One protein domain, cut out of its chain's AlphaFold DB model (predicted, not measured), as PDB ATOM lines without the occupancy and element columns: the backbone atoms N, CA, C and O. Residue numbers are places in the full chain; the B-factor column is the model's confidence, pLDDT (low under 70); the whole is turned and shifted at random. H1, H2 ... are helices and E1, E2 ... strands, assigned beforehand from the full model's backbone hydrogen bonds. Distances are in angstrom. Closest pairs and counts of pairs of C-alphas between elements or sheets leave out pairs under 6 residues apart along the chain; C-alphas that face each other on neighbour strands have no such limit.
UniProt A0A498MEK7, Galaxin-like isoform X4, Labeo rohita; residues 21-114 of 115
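What this domain is: This is residues 21 to 114 of the 115 residues of the protein "Galaxin-like isoform X4" of Labeo rohita (UniProt A0A498MEK7). One antiparallel five-stranded sheet curls like part of a barrel, folded so that E3 and E2 face E4 and E5 with E1 as hinge; residues 100 to 114, mostly H1, stick out as an arm. The printed part has 94 residues, with five named strands, then one named helix; the sheet's order is E3 E2 E1 E4 E5, the class mixed. It is compact, radius of gyration of the C-alphas 14.1 A, spanning 49 by 28 by 23 A.

Where its parts are: E1, residues 23 to 35, begins at C-alpha (199.039, 272.840, 197.129) and bends by 88 degrees at residue 26. E2, residues 38 to 49, measures 27.7 A; E3 is 61 to 67, E4 79 to 84, E5 90 to 92. H1, residues 99 to 112, 19.3 A, ends at C-alpha (179.654, 258.125, 196.365).

How they stand to each other: E1 E2 E3 form a meander, successive antiparallel neighbours; with E4 beside E1, a Greek key. Within hydrogen-bond range are N 40 and O 33, 2.8 A, N 41 and O 64, 2.8 A, N 25 and O 82, 2.9 A, and N 83 and O 91, 2.9 A. The closest C-alphas of E3 and E5, Val 64 and Tyr 90, are 6.8 A apart. H1, with 9 of 10 O i to N i+4 pairs within range, only grazes the sheet with Leu 99.

The domain as a whole: The printed part has no cut. Links E2 to E3 and E3 to E4 are long. Residues 21 to 22, 47 to 59 and 99 to 114 have pLDDT under 70.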
ATOM      1  N   SER A  21     197.000 273.437 190.208       58.47
ATOM      2  CA  SER A  21     198.300 272.758 190.181       58.47
ATOM      3  C   SER A  21     199.108 272.997 191.464       58.47
ATOM      4  O   SER A  21     200.173 272.391 191.615       58.47
ATOM      5  N   ALA A  22     198.603 273.864 192.350       64.50
ATOM      6  CA  ALA A  22     199.209 274.309 193.594       64.50
ATOM      7  C   ALA A  22     198.679 273.514 194.803       64.50
ATOM      8  O   ALA A  22     197.700 272.768 194.715       64.50
ATOM      9  N   GLN A  23     199.369 273.617 195.938       74.62
ATOM     10  CA  GLN A  23     199.039 272.840 197.129       74.62
ATOM     11  C   GLN A  23     197.941 273.535 197.937       74.62
ATOM     12  O   GLN A  23     198.096 274.678 198.354       74.62
ATOM     13  N   VAL A  24     196.840 272.827 198.197       77.12
ATOM     14  CA  VAL A  24     195.679 273.366 198.921       77.12
ATOM     15  C   VAL A  24     195.500 272.639 200.260       77.12
ATOM     16  O   VAL A  24     195.643 271.413 200.344       77.12
ATOM     17  N   PHE A  25     195.194 273.386 201.323       79.25
ATOM     18  CA  PHE A  25     195.057 272.850 202.680       79.25
ATOM     19  C   PHE A  25     194.039 273.616 203.532       79.25
ATOM     20  O   PHE A  25     193.706 274.766 203.264       79.25
ATOM     21  N   PHE A  26     193.563 272.966 204.594       83.25
ATOM     22  CA  PHE A  26     192.756 273.577 205.643       83.25
ATOM     23  C   PHE A  26     193.643 273.975 206.826       83.25
ATOM     24  O   PHE A  26     194.320 273.131 207.426       83.25
ATOM     25  N   GLY A  27     193.613 275.264 207.162       86.94
ATOM     26  CA  GLY A  27     194.377 275.857 208.258       86.94
ATOM     27  C   GLY A  27     193.451 276.565 209.241       86.94
ATOM     28  O   GLY A  27     192.630 277.389 208.829       86.94
ATOM     29  N   LYS A  28     193.586 276.239 210.530       89.56
ATOM     30  CA  LYS A  28     192.881 276.914 211.622       89.56
ATOM     31  C   LYS A  28     193.693 278.111 212.082       89.56
ATOM     32  O   LYS A  28     194.876 277.970 212.367       89.56
ATOM     33  N   VAL A  29     193.058 279.269 212.171       91.31
ATOM     34  CA  VAL A  29     193.689 280.495 212.657       91.31
ATOM     35  C   VAL A  29     193.790 280.428 214.173       91.31
ATOM     36  O   VAL A  29     192.788 280.267 214.865       91.31
ATOM     37  N   GLU A  30     195.002 280.537 214.693       94.12
ATOM     38  CA  GLU A  30     195.281 280.441 216.128       94.12
ATOM     39  C   GLU A  30     195.562 281.820 216.716       94.12
ATOM     40  O   GLU A  30     195.094 282.142 217.808       94.12
ATOM     41  N   SER A  31     196.245 282.675 215.955       93.38
ATOM     42  CA  SER A  31     196.386 284.086 216.287       93.38
ATOM     43  C   SER A  31     196.526 284.954 215.041       93.38
ATOM     44  O   SER A  31     196.960 284.502 213.978       93.38
ATOM     45  N   VAL A  32     196.152 286.222 215.201       92.12
ATOM     46  CA  VAL A  32     196.303 287.277 214.203       92.12
ATOM     47  C   VAL A  32     196.918 288.492 214.886       92.12
ATOM     48  O   VAL A  32     196.438 288.925 215.934       92.12
ATOM     49  N   ALA A  33     197.958 289.051 214.278       92.62
ATOM     50  CA  ALA A  33     198.552 290.323 214.656       92.62
ATOM     51  C   ALA A  33     198.579 291.261 213.446       92.62
ATOM     52  O   ALA A  33     198.626 290.818 212.297       92.62
ATOM     53  N   LEU A  34     198.530 292.564 213.714       90.75
ATOM     54  CA  LEU A  34     198.692 293.601 212.701       90.75
ATOM     55  C   LEU A  34     200.042 294.270 212.907       90.75
ATOM     56  O   LEU A  34     200.339 294.737 214.006       90.75
ATOM     57  N   GLU A  35     200.832 294.316 211.846       89.94
ATOM     58  CA  GLU A  35     202.103 295.019 211.798       89.94
ATOM     59  C   GLU A  35     202.125 295.856 210.518       89.94
ATOM     60  O   GLU A  35     202.193 295.324 209.414       89.94
ATOM     61  N   ASN A  36     202.038 297.179 210.671       89.00
ATOM     62  CA  ASN A  36     201.887 298.120 209.558       89.00
ATOM     63  C   ASN A  36     200.664 297.790 208.677       89.00
ATOM     64  O   ASN A  36     199.540 297.712 209.172       89.00
ATOM     65  N   ASP A  37     200.883 297.625 207.376       89.25
ATOM     66  CA  ASP A  37     199.913 297.207 206.365       89.25
ATOM     67  C   ASP A  37     199.800 295.680 206.240       89.25
ATOM     68  O   ASP A  37     199.028 295.183 205.418       89.25
ATOM     69  N   GLN A  38     200.515 294.922 207.077       90.25
ATOM     70  CA  GLN A  38     200.508 293.467 207.060       90.25
ATOM     71  C   GLN A  38     199.731 292.867 208.229       90.25
ATOM     72  O   GLN A  38     199.677 293.371 209.353       90.25
ATOM     73  N   ARG A  39     199.127 291.722 207.940       91.06
ATOM     74  CA  ARG A  39     198.452 290.851 208.885       91.06
ATOM     75  C   ARG A  39     199.254 289.568 209.008       91.06
ATOM     76  O   ARG A  39     199.286 288.758 208.084       91.06
ATOM     77  N   LEU A  40     199.859 289.381 210.173       91.69
ATOM     78  CA  LEU A  40     200.573 288.168 210.529       91.69
ATOM     79  C   LEU A  40     199.581 287.177 211.125       91.69
ATOM     80  O   LEU A  40     198.907 287.471 212.112       91.69
ATOM     81  N   VAL A  41     199.480 286.006 210.517       91.69
ATOM     82  CA  VAL A  41     198.537 284.957 210.886       91.69
ATOM     83  C   VAL A  41     199.319 283.709 211.256       91.69
ATOM     84  O   VAL A  41     200.133 283.221 210.472       91.69
ATOM     85  N   VAL A  42     199.055 283.173 212.445       92.12
ATOM     86  CA  VAL A  42     199.552 281.858 212.848       92.12
ATOM     87  C   VAL A  42     198.460 280.839 212.575       92.12
ATOM     88  O   VAL A  42     197.357 280.922 213.119       92.12
ATOM     89  N   LEU A  43     198.772 279.878 211.717       90.44
ATOM     90  CA  LEU A  43     197.890 278.791 211.332       90.44
ATOM     91  C   LEU A  43     198.341 277.495 211.984       90.44
ATOM     92  O   LEU A  43     199.519 277.160 211.952       90.44
ATOM     93  N   LYS A  44     197.386 276.721 212.485       87.69
ATOM     94  CA  LYS A  44     197.578 275.307 212.781       87.69
ATOM     95  C   LYS A  44     197.049 274.469 211.629       87.69
ATOM     96  O   LYS A  44     195.892 274.621 211.226       87.69
ATOM     97  N   PHE A  45     197.874 273.567 211.108       76.75
ATOM     98  CA  PHE A  45     197.438 272.647 210.060       76.75
ATOM     99  C   PHE A  45     196.374 271.688 210.591       76.75
ATOM    100  O   PHE A  45     196.579 271.016 211.603       76.75
ATOM    101  N   VAL A  46     195.241 271.609 209.888       73.56
ATOM    102  CA  VAL A  46     194.151 270.691 210.243       73.56
ATOM    103  C   VAL A  46     194.041 269.544 209.248       73.56
ATOM    104  O   VAL A  46     193.864 268.398 209.651       73.56
ATOM    105  N   TRP A  47     194.171 269.831 207.950       66.69
ATOM    106  CA  TRP A  47     194.115 268.816 206.898       66.69
ATOM    107  C   TRP A  47     194.805 269.315 205.626       66.69
ATOM    108  O   TRP A  47     194.587 270.447 205.208       66.69
ATOM    109  N   GLN A  48     195.574 268.459 204.950       62.56
ATOM    110  CA  GLN A  48     196.160 268.741 203.635       62.56
ATOM    111  C   GLN A  48     195.736 267.684 202.606       62.56
ATOM    112  O   GLN A  48     195.823 266.485 202.874       62.56
ATOM    113  N   VAL A  49     195.281 268.108 201.423       56.28
ATOM    114  CA  VAL A  49     195.032 267.199 200.292       56.28
ATOM    115  C   VAL A  49     196.138 267.437 199.272       56.28
ATOM    116  O   VAL A  49     196.105 268.394 198.507       56.28
ATOM    117  N   ASN A  50     197.161 266.581 199.286       53.28
ATOM    118  CA  ASN A  50     198.253 266.668 198.324       53.28
ATOM    119  C   ASN A  50     197.916 265.822 197.087       53.28
ATOM    120  O   ASN A  50     197.990 264.595 197.130       53.28
ATOM    121  N   VAL A  51     197.535 266.478 195.989       52.72
ATOM    122  CA  VAL A  51     197.080 265.822 194.748       52.72
ATOM    123  C   VAL A  51     198.219 265.068 194.029       52.72
ATOM    124  O   VAL A  51     197.944 264.219 193.187       52.72
ATOM    125  N   LYS A  52     199.497 265.317 194.368       48.81
ATOM    126  CA  LYS A  52     200.665 264.793 193.626       48.81
ATOM    127  C   LYS A  52     201.594 263.825 194.375       48.81
ATOM    128  O   LYS A  52     202.614 263.458 193.817       48.81
ATOM    129  N   SER A  53     201.229 263.363 195.573       48.06
ATOM    130  CA  SER A  53     202.025 262.459 196.428       48.06
ATOM    131  C   SER A  53     203.458 262.921 196.734       48.06
ATOM    132  O   SER A  53     204.353 262.816 195.915       48.06
ATOM    133  N   GLU A  54     203.678 263.346 197.972       45.81
ATOM    134  CA  GLU A  54     204.790 262.938 198.838       45.81
ATOM    135  C   GLU A  54     204.461 263.524 200.217       45.81
ATOM    136  O   GLU A  54     203.947 264.643 200.329       45.81
ATOM    137  N   LYS A  55     204.602 262.717 201.273       49.56
ATOM    138  CA  LYS A  55     204.288 263.127 202.647       49.56
ATOM    139  C   LYS A  55     205.224 264.267 203.044       49.56
ATOM    140  O   LYS A  55     206.354 264.016 203.446       49.56
ATOM    141  N   ILE A  56     204.727 265.495 203.006       51.19
ATOM    142  CA  ILE A  56     205.352 266.608 203.711       51.19
ATOM    143  C   ILE A  56     204.617 266.703 205.041       51.19
ATOM    144  O   ILE A  56     203.488 267.182 205.103       51.19
ATOM    145  N   ILE A  57     205.233 266.183 206.102       52.62
ATOM    146  CA  ILE A  57     204.842 266.550 207.462       52.62
ATOM    147  C   ILE A  57     205.309 268.000 207.610       52.62
ATOM    148  O   ILE A  57     206.475 268.242 207.914       52.62
ATOM    149  N   LYS A  58     204.443 268.964 207.272       58.47
ATOM    150  CA  LYS A  58     204.710 270.371 207.580       58.47
ATOM    151  C   LYS A  58     204.719 270.534 209.102       58.47
ATOM    152  O   LYS A  58     204.042 269.781 209.807       58.47
ATOM    153  N   ASP A  59     205.512 271.487 209.588       63.09
ATOM    154  CA  ASP A  59     205.433 271.952 210.974       63.09
ATOM    155  C   ASP A  59     203.950 272.165 211.330       63.09
ATOM    156  O   ASP A  59     203.211 272.696 210.491       63.09
ATOM    157  N   PRO A  60     203.462 271.709 212.499       71.88
ATOM    158  CA  PRO A  60     202.066 271.901 212.883       71.88
ATOM    159  C   PRO A  60     201.626 273.366 212.819       71.88
ATOM    160  O   PRO A  60     200.422 273.608 212.690       71.88
ATOM    161  N   TRP A  61     202.574 274.307 212.878       81.25
ATOM    162  CA  TRP A  61     202.337 275.739 212.838       81.25
ATOM    163  C   TRP A  61     202.933 276.378 211.580       81.25
ATOM    164  O   TRP A  61     204.096 276.176 211.239       81.25
ATOM    165  N   LEU A  62     202.129 277.192 210.898       86.81
ATOM    166  CA  LEU A  62     202.533 277.973 209.736       86.81
ATOM    167  C   LEU A  62     202.309 279.456 210.001       86.81
ATOM    168  O   LEU A  62     201.214 279.871 210.371       86.81
ATOM    169  N   HIS A  63     203.339 280.254 209.751       89.31
ATOM    170  CA  HIS A  63     203.246 281.705 209.776       89.31
ATOM    171  C   HIS A  63     202.954 282.213 208.367       89.31
ATOM    172  O   HIS A  63     203.683 281.903 207.427       89.31
ATOM    173  N   VAL A  64     201.887 282.993 208.230       89.38
ATOM    174  CA  VAL A  64     201.478 283.610 206.969       89.38
ATOM    175  C   VAL A  64     201.432 285.116 207.159       89.38
ATOM    176  O   VAL A  64     200.863 285.593 208.137       89.38
ATOM    177  N   SER A  65     202.005 285.862 206.219       89.81
ATOM    178  CA  SER A  65     201.789 287.304 206.124       89.81
ATOM    179  C   SER A  65     200.829 287.598 204.976       89.81
ATOM    180  O   SER A  65     200.981 287.051 203.884       89.81
ATOM    181  N   LEU A  66     199.830 288.433 205.238       88.69
ATOM    182  CA  LEU A  66     198.845 288.885 204.263       88.69
ATOM    183  C   LEU A  66     198.801 290.406 204.257       88.69
ATOM    184  O   LEU A  66     198.834 291.027 205.315       88.69
ATOM    185  N   ASP A  67     198.626 291.011 203.089       88.06
ATOM    186  CA  ASP A  67     198.290 292.431 203.018       88.06
ATOM    187  C   ASP A  67     196.909 292.668 203.656       88.06
ATOM    188  O   ASP A  67     195.919 292.007 203.320       88.06
ATOM    189  N   HIS A  68     196.854 293.591 204.615       83.19
ATOM    190  CA  HIS A  68     195.681 293.828 205.449       83.19
ATOM    191  C   HIS A  68     194.489 294.374 204.656       83.19
ATOM    192  O   HIS A  68     193.345 294.073 205.004       83.19
ATOM    193  N   CYS A  69     194.760 295.174 203.624       84.62
ATOM    194  CA  CYS A  69     193.763 295.937 202.879       84.62
ATOM    195  C   CYS A  69     193.165 295.148 201.709       84.62
ATOM    196  O   CYS A  69     192.020 295.379 201.326       84.62
ATOM    197  N   SER A  70     193.936 294.229 201.132       83.75
ATOM    198  CA  SER A  70     193.565 293.451 199.948       83.75
ATOM    199  C   SER A  70     193.151 292.014 200.261       83.75
ATOM    200  O   SER A  70     192.565 291.351 199.401       83.75
ATOM    201  N   SER A  71     193.398 291.532 201.483       81.44
ATOM    202  CA  SER A  71     193.023 290.180 201.905       81.44
ATOM    203  C   SER A  71     191.767 290.180 202.784       81.44
ATOM    204  O   SER A  71     191.618 291.051 203.645       81.44
ATOM    205  N   PRO A  72     190.865 289.191 202.633       82.94
ATOM    206  CA  PRO A  72     189.712 289.063 203.516       82.94
ATOM    207  C   PRO A  72     190.130 288.886 204.979       82.94
ATOM    208  O   PRO A  72     191.191 288.334 205.286       82.94
ATOM    209  N   ALA A  73     189.271 289.330 205.896       83.56
ATOM    210  CA  ALA A  73     189.551 289.196 207.313       83.56
ATOM    211  C   ALA A  73     189.478 287.735 207.781       83.56
ATOM    212  O   ALA A  73     188.551 287.000 207.446       83.56
ATOM    213  N   THR A  74     190.457 287.344 208.593       88.12
ATOM    214  CA  THR A  74     190.507 286.061 209.293       88.12
ATOM    215  C   THR A  74     190.196 286.238 210.774       88.12
ATOM    216  O   THR A  74     190.559 287.248 211.380       88.12
ATOM    217  N   GLU A  75     189.534 285.244 211.357       88.75
ATOM    218  CA  GLU A  75     189.089 285.240 212.749       88.75
ATOM    219  C   GLU A  75     189.768 284.112 213.528       88.75
ATOM    220  O   GLU A  75     189.880 282.983 213.042       88.75
ATOM    221  N   ASN A  76     190.201 284.407 214.755       90.44
ATOM    222  CA  ASN A  76     190.803 283.411 215.640       90.44
ATOM    223  C   ASN A  76     189.824 282.265 215.922       90.44
ATOM    224  O   ASN A  76     188.652 282.480 216.218       90.44
ATOM    225  N   GLY A  77     190.327 281.036 215.873       88.12
ATOM    226  CA  GLY A  77     189.554 279.818 216.089       88.12
ATOM    227  C   GLY A  77     188.875 279.273 214.832       88.12
ATOM    228  O   GLY A  77     188.508 278.096 214.824       88.12
ATOM    229  N   MET A  78     188.760 280.071 213.769       88.31
ATOM    230  CA  MET A  78     188.092 279.668 212.535       88.31
ATOM    231  C   MET A  78     189.048 278.939 211.585       88.31
ATOM    232  O   MET A  78     190.253 279.200 211.554       88.31
ATOM    233  N   THR A  79     188.511 277.997 210.809       86.62
ATOM    234  CA  THR A  79     189.273 277.249 209.798       86.62
ATOM    235  C   THR A  79     188.944 277.765 208.410       86.62
ATOM    236  O   THR A  79     187.789 278.047 208.117       86.62
ATOM    237  N   TYR A  80     189.949 277.853 207.545       85.50
ATOM    238  CA  TYR A  80     189.785 278.322 206.173       85.50
ATOM    239  C   TYR A  80     190.518 277.415 205.188       85.50
ATOM    240  O   TYR A  80     191.426 276.672 205.574       85.50
ATOM    241  N   LEU A  81     190.127 277.496 203.914       82.75
ATOM    242  CA  LEU A  81     190.852 276.904 202.800       82.75
ATOM    243  C   LEU A  81     191.946 277.862 202.323       82.75
ATOM    244  O   LEU A  81     191.675 279.017 201.980       82.75
ATOM    245  N   TRP A  82     193.164 277.344 202.253       85.06
ATOM    246  CA  TRP A  82     194.359 278.061 201.843       85.06
ATOM    247  C   TRP A  82     194.987 277.392 200.633       85.06
ATOM    248  O   TRP A  82     194.990 276.165 200.515       85.06
ATOM    249  N   GLU A  83     195.560 278.205 199.762       82.56
ATOM    250  CA  GLU A  83     196.421 277.771 198.670       82.56
ATOM    251  C   GLU A  83     197.833 278.280 198.924       82.56
ATOM    252  O   GLU A  83     198.041 279.471 199.145       82.56
ATOM    253  N   GLU A  84     198.794 277.363 198.918       80.19
ATOM    254  CA  GLU A  84     200.210 277.686 198.830       80.19
ATOM    255  C   GLU A  84     200.553 277.888 197.358       80.19
ATOM    256  O   GLU A  84     200.499 276.955 196.551       80.19
ATOM    257  N   ILE A  85     200.885 279.126 197.017       81.19
ATOM    258  CA  ILE A  85     201.377 279.518 195.704       81.19
ATOM    259  C   ILE A  85     202.889 279.210 195.658       81.19
ATOM    260  O   ILE A  85     203.465 278.554 196.527       81.19
ATOM    261  N   HIS A  86     203.564 279.623 194.593       74.06
ATOM    262  CA  HIS A  86     204.997 279.437 194.439       74.06
ATOM    263  C   HIS A  86     205.756 280.232 195.515       74.06
ATOM    264  O   HIS A  86     205.336 281.315 195.908       74.06
ATOM    265  N   ASN A  87     206.893 279.697 195.964       70.81
ATOM    266  CA  ASN A  87     207.827 280.353 196.889       70.81
ATOM    267  C   ASN A  87     207.287 280.669 198.301       70.81
ATOM    268  O   ASN A  87     207.806 281.566 198.958       70.81
ATOM    269  N   GLY A  88     206.303 279.914 198.804       74.50
ATOM    270  CA  GLY A  88     205.823 280.063 200.186       74.50
ATOM    271  C   GLY A  88     204.891 281.258 200.397       74.50
ATOM    272  O   GLY A  88     204.659 281.662 201.534       74.50
ATOM    273  N   GLU A  89     204.352 281.817 199.314       83.25
ATOM    274  CA  GLU A  89     203.229 282.746 199.373       83.25
ATOM    275  C   GLU A  89     201.919 281.980 199.562       83.25
ATOM    276  O   GLU A  89     201.723 280.904 198.993       83.25
ATOM    277  N   TYR A  90     200.999 282.547 200.339       85.88
ATOM    278  CA  TYR A  90     199.729 281.902 200.658       85.88
ATOM    279  C   TYR A  90     198.554 282.802 200.320       85.88
ATOM    280  O   TYR A  90     198.588 284.013 200.532       85.88
ATOM    281  N   LYS A  91     197.476 282.182 199.847       86.44
ATOM    282  CA  LYS A  91     196.231 282.863 199.518       86.44
ATOM    283  C   LYS A  91     195.049 282.214 200.217       86.44
ATOM    284  O   LYS A  91     194.886 280.995 200.203       86.44
ATOM    285  N   LEU A  92     194.197 283.060 200.784       85.94
ATOM    286  CA  LEU A  92     192.917 282.655 201.347       85.94
ATOM    287  C   LEU A  92     191.903 282.424 200.219       85.94
ATOM    288  O   LEU A  92     191.669 283.314 199.400       85.94
ATOM    289  N   LEU A  93     191.305 281.235 200.171       79.25
ATOM    290  CA  LEU A  93     190.381 280.844 199.101       79.25
ATOM    291  C   LEU A  93     188.915 280.770 199.531       79.25
ATOM    292  O   LEU A  93     188.037 280.678 198.672       79.25
ATOM    293  N   SER A  94     188.627 280.777 200.832       74.12
ATOM    294  CA  SER A  94     187.266 280.584 201.330       74.12
ATOM    295  C   SER A  94     186.909 281.504 202.490       74.12
ATOM    296  O   SER A  94     187.767 282.065 203.167       74.12
ATOM    297  N   HIS A  95     185.605 281.587 202.744       80.38
ATOM    298  CA  HIS A  95     185.045 281.978 204.035       80.38
ATOM    299  C   HIS A  95     185.345 280.895 205.093       80.38
ATOM    300  O   HIS A  95     185.845 279.822 204.725       80.38
ATOM    301  N   PRO A  96     185.063 281.146 206.387       80.56
ATOM    302  CA  PRO A  96     185.232 280.133 207.418       80.56
ATOM    303  C   PRO A  96     184.491 278.833 207.083       80.56
ATOM    304  O   PRO A  96     183.357 278.862 206.607       80.56
ATOM    305  N   VAL A  97     185.145 277.708 207.348       73.88
ATOM    306  CA  VAL A  97     184.669 276.344 207.100       73.88
ATOM    307  C   VAL A  97     184.418 275.676 208.448       73.88
ATOM    308  O   VAL A  97     185.302 275.682 209.312       73.88
ATOM    309  N   ASP A  98     183.242 275.075 208.625       74.19
ATOM    310  CA  ASP A  98     182.966 274.235 209.790       74.19
ATOM    311  C   ASP A  98     183.340 272.797 209.446       74.19
ATOM    312  O   ASP A  98     182.588 272.035 208.840       74.19
ATOM    313  N   LEU A  99     184.540 272.404 209.862       64.69
ATOM    314  CA  LEU A  99     185.045 271.066 209.591       64.69
ATOM    315  C   LEU A  99     184.174 269.953 210.190       64.69
ATOM    316  O   LEU A  99     184.239 268.834 209.693       64.69
ATOM    317  N   THR A 100     183.354 270.217 211.211       66.19
ATOM    318  CA  THR A 100     182.495 269.188 211.819       66.19
ATOM    319  C   THR A 100     181.369 268.781 210.870       66.19
ATOM    320  O   THR A 100     181.115 267.587 210.691       66.19
ATOM    321  N   SER A 101     180.722 269.756 210.224       63.19
ATOM    322  CA  SER A 101     179.679 269.514 209.221       63.19
ATOM    323  C   SER A 101     180.263 269.191 207.847       63.19
ATOM    324  O   SER A 101     179.772 268.306 207.142       63.19
ATOM    325  N   ASP A 102     181.342 269.873 207.469       61.88
ATOM    326  CA  ASP A 102     181.815 269.883 206.089       61.88
ATOM    327  C   ASP A 102     182.669 268.652 205.771       61.88
ATOM    328  O   ASP A 102     182.572 268.124 204.664       61.88
ATOM    329  N   ILE A 103     183.418 268.096 206.739       60.44
ATOM    330  CA  ILE A 103     184.166 266.835 206.554       60.44
ATOM    331  C   ILE A 103     183.222 265.665 206.283       60.44
ATOM    332  O   ILE A 103     183.497 264.862 205.390       60.44
ATOM    333  N   GLN A 104     182.102 265.557 207.006       56.03
ATOM    334  CA  GLN A 104     181.115 264.499 206.750       56.03
ATOM    335  C   GLN A 104     180.573 264.587 205.320       56.03
ATOM    336  O   GLN A 104     180.374 263.570 204.651       56.03
ATOM    337  N   MET A 105     180.403 265.811 204.827       53.34
ATOM    338  CA  MET A 105     179.952 266.093 203.474       53.34
ATOM    339  C   MET A 105     181.050 265.823 202.417       53.34
ATOM    340  O   MET A 105     180.759 265.278 201.354       53.34
ATOM    341  N   PHE A 106     182.328 266.095 202.709       58.81
ATOM    342  CA  PHE A 106     183.455 265.682 201.855       58.81
ATOM    343  C   PHE A 106     183.583 264.159 201.767       58.81
ATOM    344  O   PHE A 106     183.770 263.614 200.676       58.81
ATOM    345  N   TYR A 107     183.457 263.461 202.899       55.03
ATOM    346  CA  TYR A 107     183.474 262.001 202.934       55.03
ATOM    347  C   TYR A 107     182.331 261.413 202.108       55.03
ATOM    348  O   TYR A 107     182.578 260.501 201.321       55.03
ATOM    349  N   SER A 108     181.108 261.939 202.231       51.09
ATOM    350  CA  SER A 108     179.955 261.414 201.494       51.09
ATOM    351  C   SER A 108     180.102 261.582 199.976       51.09
ATOM    352  O   SER A 108     179.860 260.625 199.242       51.09
ATOM    353  N   VAL A 109     180.601 262.725 199.494       51.53
ATOM    354  CA  VAL A 109     180.847 262.952 198.056       51.53
ATOM    355  C   VAL A 109     181.980 262.068 197.517       51.53
ATOM    356  O   VAL A 109     181.846 261.464 196.450       51.53
ATOM    357  N   CYS A 110     183.085 261.930 198.254       50.19
ATOM    358  CA  CYS A 110     184.204 261.074 197.845       50.19
ATOM    359  C   CYS A 110     183.840 259.581 197.845       50.19
ATOM    360  O   CYS A 110     184.284 258.843 196.962       50.19
ATOM    361  N   TYR A 111     183.019 259.126 198.796       45.81
ATOM    362  CA  TYR A 111     182.568 257.732 198.854       45.81
ATOM    363  C   TYR A 111     181.490 257.402 197.818       45.81
ATOM    364  O   TYR A 111     181.486 256.284 197.307       45.81
ATOM    365  N   GLN A 112     180.625 258.350 197.443       43.62
ATOM    366  CA  GLN A 112     179.654 258.125 196.365       43.62
ATOM    367  C   GLN A 112     180.316 257.932 194.996       43.62
ATOM    368  O   GLN A 112     179.799 257.184 194.175       43.62
ATOM    369  N   LYS A 113     181.494 258.523 194.767       38.75
ATOM    370  CA  LYS A 113     182.263 258.340 193.525       38.75
ATOM    371  C   LYS A 113     182.892 256.948 193.365       38.75
ATOM    372  O   LYS A 113     183.392 256.642 192.288       38.75
ATOM    373  N   LYS A 114     182.915 256.126 194.423       37.31
ATOM    374  CA  LYS A 114     183.433 254.744 194.401       37.31
ATOM    375  C   LYS A 114     182.368 253.694 194.041       37.31
ATOM    376  O   LYS A 114     182.628 252.507 194.240       37.31
TER     377      LYS A 114